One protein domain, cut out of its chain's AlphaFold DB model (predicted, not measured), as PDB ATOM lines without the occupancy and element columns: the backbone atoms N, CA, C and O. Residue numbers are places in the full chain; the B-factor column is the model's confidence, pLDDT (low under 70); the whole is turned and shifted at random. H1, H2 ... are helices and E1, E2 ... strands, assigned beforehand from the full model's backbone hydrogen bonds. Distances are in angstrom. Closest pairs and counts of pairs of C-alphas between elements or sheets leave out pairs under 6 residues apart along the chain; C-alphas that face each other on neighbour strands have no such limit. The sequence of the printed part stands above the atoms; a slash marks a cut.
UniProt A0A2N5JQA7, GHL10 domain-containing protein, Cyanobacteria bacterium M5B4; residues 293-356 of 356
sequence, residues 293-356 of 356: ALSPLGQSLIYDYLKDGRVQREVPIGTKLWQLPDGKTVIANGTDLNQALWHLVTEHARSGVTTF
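What this domain is: This is residues 293 to 356 of the 356 residues of the protein "GHL10 domain-containing protein" of Cyanobacteria bacterium M5B4 (UniProt A0A2N5JQA7). A small hairpin of two short strands, E1 and E2, has a long helix, H2, running alongside it, while a shorter helix, H1, is set crosswise to H2 and packs on E1 through its first half, residues 296 to 302. H2 lies along the longest axis, and a long loop, residues 309 to 319, leads from H1 back to the hairpin. The printed part has 64 residues, with two named helices and two named strands that follow along the chain as H1, E1, E2, H2; the sheet, of order E1 - E2, is antiparallel, and the class is mostly helix. It is compact, with a radius of gyration of the C-alphas of 11.5 A and spans of 35 by 24 by 19 A.

Where its parts are: H1, residues 296 to 308, begins at C-alpha 296 (223.127, 223.477, 241.159) and is 18.1 A long. E1 is residues 320 to 323 and E2 residues 329 to 331. H2, residues 337 to 355, is 26.2 A long and ends at C-alpha 355 (223.267, 233.139, 216.004).

How they stand to each other: E1 and E2 form a hairpin, their directions at 154 degrees; N 321 and O 330 are within hydrogen-bond range at 2.9 A. H1 has 6 pairs of C-alphas within 8 A of E1, the closest being Gly 298 and Leu 321 at 4.3 A. H1 and E2 are apart. E1 and H2 are near each other, with 7 pairs of C-alphas within 10 A. The closest C-alphas of E2 and H2, Val 330 and Ala 340, are 7.9 A apart. H1 and H2 only just touch, with 3 pairs of C-alphas within 8 A, through residues 302 to 305 and 338 to 341 alone; the closest C-alphas are Ile 302 and Leu 341, 6.9 A apart. Their lines are about perpendicular, at 86 degrees. In H1 and H2 every O i to N i+4 pair is within hydrogen-bond range.

The domain as a whole: The C-alphas of Pro 316 and Phe 356, the chain's last residue, are the two farthest apart, at 35.8 A. The printed part has no cut. The link from H1 to E1 is long, with 11 residues; those from E1 to E2 and from E2 to H2 are tight. The mean pLDDT of the printed part is 94.6, and no printed residue is under 70.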
ATOM      1  N   ALA A 293     224.236 227.208 233.616       98.19
ATOM      2  CA  ALA A 293     224.695 226.955 234.970       98.19
ATOM      3  C   ALA A 293     225.778 225.868 234.991       98.19
ATOM      4  O   ALA A 293     225.650 224.831 234.344       98.19
ATOM      5  N   LEU A 294     226.826 226.103 235.775       97.75
ATOM      6  CA  LEU A 294     227.928 225.162 235.990       97.75
ATOM      7  C   LEU A 294     227.807 224.423 237.332       97.75
ATOM      8  O   LEU A 294     228.627 223.562 237.643       97.75
ATOM      9  N   SER A 295     226.804 224.772 238.140       95.69
ATOM     10  CA  SER A 295     226.521 224.162 239.436       95.69
ATOM     11  C   SER A 295     225.023 224.241 239.771       95.69
ATOM     12  O   SER A 295     224.331 225.124 239.253       95.69
ATOM     13  N   PRO A 296     224.508 223.381 240.675       96.31
ATOM     14  CA  PRO A 296     223.127 223.477 241.159       96.31
ATOM     15  C   PRO A 296     222.803 224.839 241.789       96.31
ATOM     16  O   PRO A 296     221.710 225.370 241.595       96.31
ATOM     17  N   LEU A 297     223.772 225.442 242.491       95.94
ATOM     18  CA  LEU A 297     223.626 226.790 243.038       95.94
ATOM     19  C   LEU A 297     223.482 227.830 241.921       95.94
ATOM     20  O   LEU A 297     222.561 228.638 241.969       95.94
ATOM     21  N   GLY A 298     224.328 227.773 240.886       97.19
ATOM     22  CA  GLY A 298     224.206 228.641 239.713       97.19
ATOM     23  C   GLY A 298     222.840 228.513 239.038       97.19
ATOM     24  O   GLY A 298     222.202 229.521 238.750       97.19
ATOM     25  N   GLN A 299     222.344 227.288 238.863       97.50
ATOM     26  CA  GLN A 299     221.028 227.045 238.269       97.50
ATOM     27  C   GLN A 299     219.900 227.635 239.122       97.50
ATOM     28  O   GLN A 299     219.002 228.286 238.594       97.50
ATOM     29  N   SER A 300     219.967 227.448 240.442       97.44
ATOM     30  CA  SER A 300     219.004 228.017 241.386       97.44
ATOM     31  C   SER A 300     219.028 229.550 241.382       97.44
ATOM     32  O   SER A 300     217.969 230.163 241.454       97.44
ATOM     33  N   LEU A 301     220.200 230.181 241.257       97.75
ATOM     34  CA  LEU A 301     220.314 231.641 241.163       97.75
ATOM     35  C   LEU A 301     219.704 232.184 239.865       97.75
ATOM     36  O   LEU A 301     218.990 233.179 239.912       97.75
ATOM     37  N   ILE A 302     219.943 231.526 238.721       98.25
ATOM     38  CA  ILE A 302     219.311 231.914 237.448       98.25
ATOM     39  C   ILE A 302     217.788 231.775 237.561       98.25
ATOM     40  O   ILE A 302     217.062 232.670 237.135       98.25
ATOM     41  N   TYR A 303     217.296 230.679 238.148       97.50
ATOM     42  CA  TYR A 303     215.864 230.459 238.353       97.50
ATOM     43  C   TYR A 303     215.220 231.564 239.200       97.50
ATOM     44  O   TYR A 303     214.258 232.184 238.748       97.50
ATOM     45  N   ASP A 304     215.776 231.850 240.380       97.00
ATOM     46  CA  ASP A 304     215.259 232.897 241.268       97.00
ATOM     47  C   ASP A 304     215.303 234.269 240.592       97.00
ATOM     48  O   ASP A 304     214.340 235.026 240.657       97.00
ATOM     49  N   TYR A 305     216.384 234.572 239.868       97.50
ATOM     50  CA  TYR A 305     216.511 235.834 239.148       97.50
ATOM     51  C   TYR A 305     215.438 236.006 238.074       97.50
ATOM     52  O   TYR A 305     214.807 237.056 238.006       97.50
ATOM     53  N   LEU A 306     215.186 234.976 237.258       96.56
ATOM     54  CA  LEU A 306     214.121 235.033 236.254       96.56
ATOM     55  C   LEU A 306     212.733 235.154 236.890       96.56
ATOM     56  O   LEU A 306     211.844 235.761 236.297       96.56
ATOM     57  N   LYS A 307     212.530 234.569 238.070       95.12
ATOM     58  CA  LYS A 307     211.251 234.611 238.777       95.12
ATOM     59  C   LYS A 307     210.995 235.976 239.423       95.12
ATOM     60  O   LYS A 307     209.921 236.550 239.249       95.12
ATOM     61  N   ASP A 308     211.984 236.497 240.142       94.44
ATOM     62  CA  ASP A 308     211.808 237.620 241.066       94.44
ATOM     63  C   ASP A 308     212.443 238.928 240.561       94.44
ATOM     64  O   ASP A 308     212.233 239.989 241.151       94.44
ATOM     65  N   GLY A 309     213.227 238.872 239.480       93.38
ATOM     66  CA  GLY A 309     213.983 239.998 238.921       93.38
ATOM     67  C   GLY A 309     215.246 240.364 239.702       93.38
ATOM     68  O   GLY A 309     215.990 241.257 239.300       93.38
ATOM     69  N   ARG A 310     215.496 239.683 240.827       95.06
ATOM     70  CA  ARG A 310     216.650 239.896 241.702       95.06
ATOM     71  C   ARG A 310     216.940 238.667 242.556       95.06
ATOM     72  O   ARG A 310     216.047 237.879 242.836       95.06
ATOM     73  N   VAL A 311     218.169 238.560 243.044       95.56
ATOM     74  CA  VAL A 311     218.602 237.568 244.037       95.56
ATOM     75  C   VAL A 311     219.172 238.256 245.278       95.56
ATOM     76  O   VAL A 311     219.823 239.296 245.176       95.56
ATOM     77  N   GLN A 312     218.925 237.670 246.454       90.56
ATOM     78  CA  GLN A 312     219.408 238.147 247.762       90.56
ATOM     79  C   GLN A 312     220.080 237.016 248.555       90.56
ATOM     80  O   GLN A 312     219.820 236.822 249.739       90.56
ATOM     81  N   ARG A 313     220.900 236.205 247.881       88.56
ATOM     82  CA  ARG A 313     221.628 235.096 248.507       88.56
ATOM     83  C   ARG A 313     223.121 235.362 248.492       88.56
ATOM     84  O   ARG A 313     223.657 235.799 247.479       88.56
ATOM     85  N   GLU A 314     223.782 235.037 249.595       88.38
ATOM     86  CA  GLU A 314     225.236 234.950 249.627       88.38
ATOM     87  C   GLU A 314     225.707 233.694 248.893       88.38
ATOM     88  O   GLU A 314     225.031 232.662 248.866       88.38
ATOM     89  N   VAL A 315     226.879 233.795 248.272       93.56
ATOM     90  CA  VAL A 315     227.471 232.723 247.476       93.56
ATOM     91  C   VAL A 315     228.921 232.540 247.917       93.56
ATOM     92  O   VAL A 315     229.659 233.528 247.948       93.56
ATOM     93  N   PRO A 316     229.363 231.307 248.229       94.00
ATOM     94  CA  PRO A 316     230.739 231.062 248.641       94.00
ATOM     95  C   PRO A 316     231.751 231.524 247.589       94.00
ATOM     96  O   PRO A 316     231.579 231.266 246.390       94.00
ATOM     97  N   ILE A 317     232.832 232.160 248.045       93.88
ATOM     98  CA  ILE A 317     233.927 232.610 247.179       93.88
ATOM     99  C   ILE A 317     234.524 231.413 246.424       93.88
ATOM    100  O   ILE A 317     234.682 230.325 246.973       93.88
ATOM    101  N   GLY A 318     234.845 231.610 245.147       93.56
ATOM    102  CA  GLY A 318     235.407 230.584 244.269       93.56
ATOM    103  C   GLY A 318     234.364 229.683 243.601       93.56
ATOM    104  O   GLY A 318     234.721 228.873 242.744       93.56
ATOM    105  N   THR A 319     233.073 229.834 243.919       95.44
ATOM    106  CA  THR A 319     232.013 229.041 243.282       95.44
ATOM    107  C   THR A 319     231.894 229.382 241.797       95.44
ATOM    108  O   THR A 319     231.648 230.533 241.440       95.44
ATOM    109  N   LYS A 320     231.999 228.379 240.917       96.50
ATOM    110  CA  LYS A 320     231.671 228.519 239.488       96.50
ATOM    111  C   LYS A 320     230.151 228.531 239.312       96.50
ATOM    112  O   LYS A 320     229.475 227.560 239.663       96.50
ATOM    113  N   LEU A 321     229.613 229.624 238.779       96.56
ATOM    114  CA  LEU A 321     228.166 229.835 238.715       96.56
ATOM    115  C   LEU A 321     227.592 229.457 237.354       96.56
ATOM    116  O   LEU A 321     226.776 228.541 237.261       96.56
ATOM    117  N   TRP A 322     228.042 230.121 236.295       98.06
ATOM    118  CA  TRP A 322     227.559 229.900 234.933       98.06
ATOM    119  C   TRP A 322     228.604 230.289 233.894       98.06
ATOM    120  O   TRP A 322     229.588 230.970 234.195       98.06
ATOM    121  N   GLN A 323     228.365 229.865 232.659       97.88
ATOM    122  CA  GLN A 323     229.131 230.259 231.487       97.88
ATOM    123  C   GLN A 323     228.332 231.248 230.631       97.88
ATOM    124  O   GLN A 323     227.171 231.012 230.300       97.88
ATOM    125  N   LEU A 324     228.953 232.364 230.260       97.19
ATOM    126  CA  LEU A 324     228.396 233.310 229.298       97.19
ATOM    127  C   LEU A 324     228.399 232.706 227.880       97.19
ATOM    128  O   LEU A 324     229.162 231.779 227.605       97.19
ATOM    129  N   PRO A 325     227.568 233.213 226.949       93.88
ATOM    130  CA  PRO A 325     227.561 232.741 225.561       93.88
ATOM    131  C   PRO A 325     228.921 232.807 224.849       93.88
ATOM    132  O   PRO A 325     229.169 231.993 223.966       93.88
ATOM    133  N   ASP A 326     229.804 233.730 225.242       93.56
ATOM    134  CA  ASP A 326     231.171 233.854 224.716       93.56
ATOM    135  C   ASP A 326     232.168 232.842 225.323       93.56
ATOM    136  O   ASP A 326     233.359 232.875 225.022       93.56
ATOM    137  N   GLY A 327     231.694 231.943 226.190       94.50
ATOM    138  CA  GLY A 327     232.488 230.905 226.836       94.50
ATOM    139  C   GLY A 327     233.132 231.322 228.161       94.50
ATOM    140  O   GLY A 327     233.666 230.456 228.864       94.50
ATOM    141  N   LYS A 328     233.064 232.599 228.563       96.50
ATOM    142  CA  LYS A 328     233.643 233.046 229.838       96.50
ATOM    143  C   LYS A 328     232.870 232.480 231.024       96.50
ATOM    144  O   LYS A 328     231.643 232.528 231.073       96.50
ATOM    145  N   THR A 329     233.599 231.966 232.008       97.12
ATOM    146  CA  THR A 329     233.017 231.461 233.258       97.12
ATOM    147  C   THR A 329     232.910 232.581 234.285       97.12
ATOM    148  O   THR A 329     233.890 233.274 234.546       97.12
ATOM    149  N   VAL A 330     231.742 232.716 234.909       95.88
ATOM    150  CA  VAL A 330     231.529 233.612 236.047       95.88
ATOM    151  C   VAL A 330     231.768 232.840 237.341       95.88
ATOM    152  O   VAL A 330     231.147 231.804 237.593       95.88
ATOM    153  N   ILE A 331     232.681 233.361 238.158       94.31
ATOM    154  CA  ILE A 331     233.037 232.828 239.473       94.31
ATOM    155  C   ILE A 331     232.596 233.845 240.526       94.31
ATOM    156  O   ILE A 331     232.768 235.049 240.334       94.31
ATOM    157  N   ALA A 332     232.019 233.377 241.629       91.56
ATOM    158  CA  ALA A 332     231.680 234.225 242.763       91.56
ATOM    159  C   ALA A 332     232.964 234.689 243.469       91.56
ATOM    160  O   ALA A 332     233.617 233.896 244.141       91.56
ATOM    161  N   ASN A 333     233.357 235.951 243.298       90.75
ATOM    162  CA  ASN A 333     234.507 236.532 243.995       90.75
ATOM    163  C   ASN A 333     234.280 238.033 244.229       90.75
ATOM    164  O   ASN A 333     234.794 238.863 243.487       90.75
ATOM    165  N   GLY A 334     233.415 238.372 245.193       84.62
ATOM    166  CA  GLY A 334     232.937 239.753 245.374       84.62
ATOM    167  C   GLY A 334     232.025 240.247 244.240       84.62
ATOM    168  O   GLY A 334     231.801 241.444 244.099       84.62
ATOM    169  N   THR A 335     231.522 239.331 243.412       85.44
ATOM    170  CA  THR A 335     230.676 239.619 242.252       85.44
ATOM    171  C   THR A 335     229.308 240.139 242.696       85.44
ATOM    172  O   THR A 335     228.618 239.451 243.448       85.44
ATOM    173  N   ASP A 336     228.868 241.286 242.170       94.19
ATOM    174  CA  ASP A 336     227.453 241.673 242.240       94.19
ATOM    175  C   ASP A 336     226.629 240.659 241.436       94.19
ATOM    176  O   ASP A 336     226.665 240.619 240.201       94.19
ATOM    177  N   LEU A 337     225.900 239.801 242.152       95.44
ATOM    178  CA  LEU A 337     225.132 238.720 241.550       95.44
ATOM    179  C   LEU A 337     224.040 239.243 240.620       95.44
ATOM    180  O   LEU A 337     223.836 238.658 239.560       95.44
ATOM    181  N   ASN A 338     223.362 240.337 240.977       95.69
ATOM    182  CA  ASN A 338     222.269 240.877 240.169       95.69
ATOM    183  C   ASN A 338     222.800 241.469 238.864       95.69
ATOM    184  O   ASN A 338     222.239 241.204 237.801       95.69
ATOM    185  N   GLN A 339     223.922 242.192 238.920       95.12
ATOM    186  CA  GLN A 339     224.582 242.700 237.719       95.12
ATOM    187  C   GLN A 339     225.102 241.559 236.829       95.12
ATOM    188  O   GLN A 339     224.932 241.587 235.608       95.12
ATOM    189  N   ALA A 340     225.711 240.529 237.421       96.12
ATOM    190  CA  ALA A 340     226.233 239.388 236.673       96.12
ATOM    191  C   ALA A 340     225.120 238.537 236.033       96.12
ATOM    192  O   ALA A 340     225.292 238.040 234.918       96.12
ATOM    193  N   LEU A 341     223.977 238.387 236.709       97.50
ATOM    194  CA  LEU A 341     222.787 237.722 236.177       97.50
ATOM    195  C   LEU A 341     222.134 238.542 235.062       97.50
ATOM    196  O   LEU A 341     221.815 237.986 234.013       97.50
ATOM    197  N   TRP A 342     222.015 239.861 235.230       96.06
ATOM    198  CA  TRP A 342     221.561 240.753 234.162       96.06
ATOM    199  C   TRP A 342     222.426 240.606 232.907       96.06
ATOM    200  O   TRP A 342     221.912 240.410 231.803       96.06
ATOM    201  N   HIS A 343     223.750 240.629 233.074       95.88
ATOM    202  CA  HIS A 343     224.695 240.434 231.978       95.88
ATOM    203  C   HIS A 343     224.539 239.054 231.320       95.88
ATOM    204  O   HIS A 343     224.491 238.961 230.098       95.88
ATOM    205  N   LEU A 344     224.379 237.982 232.106       97.81
ATOM    206  CA  LEU A 344     224.114 236.644 231.573       97.81
ATOM    207  C   LEU A 344     222.859 236.614 230.689       97.81
ATOM    208  O   LEU A 344     222.901 236.052 229.593       97.81
ATOM    209  N   VAL A 345     221.745 237.178 231.161       96.19
ATOM    210  CA  VAL A 345     220.465 237.113 230.443       96.19
ATOM    211  C   VAL A 345     220.470 238.007 229.203       96.19
ATOM    212  O   VAL A 345     219.984 237.599 228.148       96.19
ATOM    213  N   THR A 346     221.059 239.198 229.289       93.56
ATOM    214  CA  THR A 346     221.176 240.105 228.138       93.56
ATOM    215  C   THR A 346     222.113 239.553 227.069       93.56
ATOM    216  O   THR A 346     221.749 239.550 225.893       93.56
ATOM    217  N   GLU A 347     223.252 238.968 227.449       95.06
ATOM    218  CA  GLU A 347     224.115 238.254 226.505       95.06
ATOM    219  C   GLU A 347     223.421 237.021 225.924       95.06
ATOM    220  O   GLU A 347     223.568 236.728 224.739       95.06
ATOM    221  N   HIS A 348     222.624 236.301 226.718       96.06
ATOM    222  CA  HIS A 348     221.804 235.200 226.217       96.06
ATOM    223  C   HIS A 348     220.797 235.672 225.160       96.06
ATOM    224  O   HIS A 348     220.684 235.043 224.105       96.06
ATOM    225  N   ALA A 349     220.096 236.780 225.399       93.00
ATOM    226  CA  ALA A 349     219.184 237.364 224.423       93.00
ATOM    227  C   ALA A 349     219.940 237.805 223.154       93.00
ATOM    228  O   ALA A 349     219.593 237.393 222.047       93.00
ATOM    229  N   ARG A 350     221.033 238.563 223.308       92.19
ATOM    230  CA  ARG A 350     221.875 239.016 222.192       92.19
ATOM    231  C   ARG A 350     222.380 237.839 221.360       92.19
ATOM    232  O   ARG A 350     222.197 237.830 220.147       92.19
ATOM    233  N   SER A 351     222.953 236.832 222.017       94.00
ATOM    234  CA  SER A 351     223.465 235.622 221.375       94.00
ATOM    235  C   SER A 351     222.380 234.930 220.566       94.00
ATOM    236  O   SER A 351     222.651 234.590 219.421       94.00
ATOM    237  N   GLY A 352     221.174 234.774 221.121       93.25
ATOM    238  CA  GLY A 352     220.057 234.146 220.418       93.25
ATOM    239  C   GLY A 352     219.798 234.818 219.076       93.25
ATOM    240  O   GLY A 352     219.801 234.142 218.057       93.25
ATOM    241  N   VAL A 353     219.677 236.146 219.068       91.56
ATOM    242  CA  VAL A 353     219.451 236.940 217.850       91.56
ATOM    243  C   VAL A 353     220.615 236.831 216.864       91.56
ATOM    244  O   VAL A 353     220.392 236.657 215.676       91.56
ATOM    245  N   THR A 354     221.860 236.938 217.335       90.62
ATOM    246  CA  THR A 354     223.033 236.970 216.441       90.62
ATOM    247  C   THR A 354     223.414 235.611 215.855       90.62
ATOM    248  O   THR A 354     224.159 235.570 214.883       90.62
ATOM    249  N   THR A 355     222.971 234.509 216.469       89.94
ATOM    250  CA  THR A 355     223.267 233.139 216.004       89.94
ATOM    251  C   THR A 355     222.086 232.451 215.322       89.94
ATOM    252  O   THR A 355     222.236 231.311 214.884       89.94
ATOM    253  N   PHE A 356     220.917 233.093 215.326       89.75
ATOM    254  CA  PHE A 356     219.725 232.658 214.601       89.75
ATOM    255  C   PHE A 356     219.945 232.799 213.097       89.75
ATOM    256  O   PHE A 356     219.613 231.825 212.379       89.75
TER     257      PHE A 356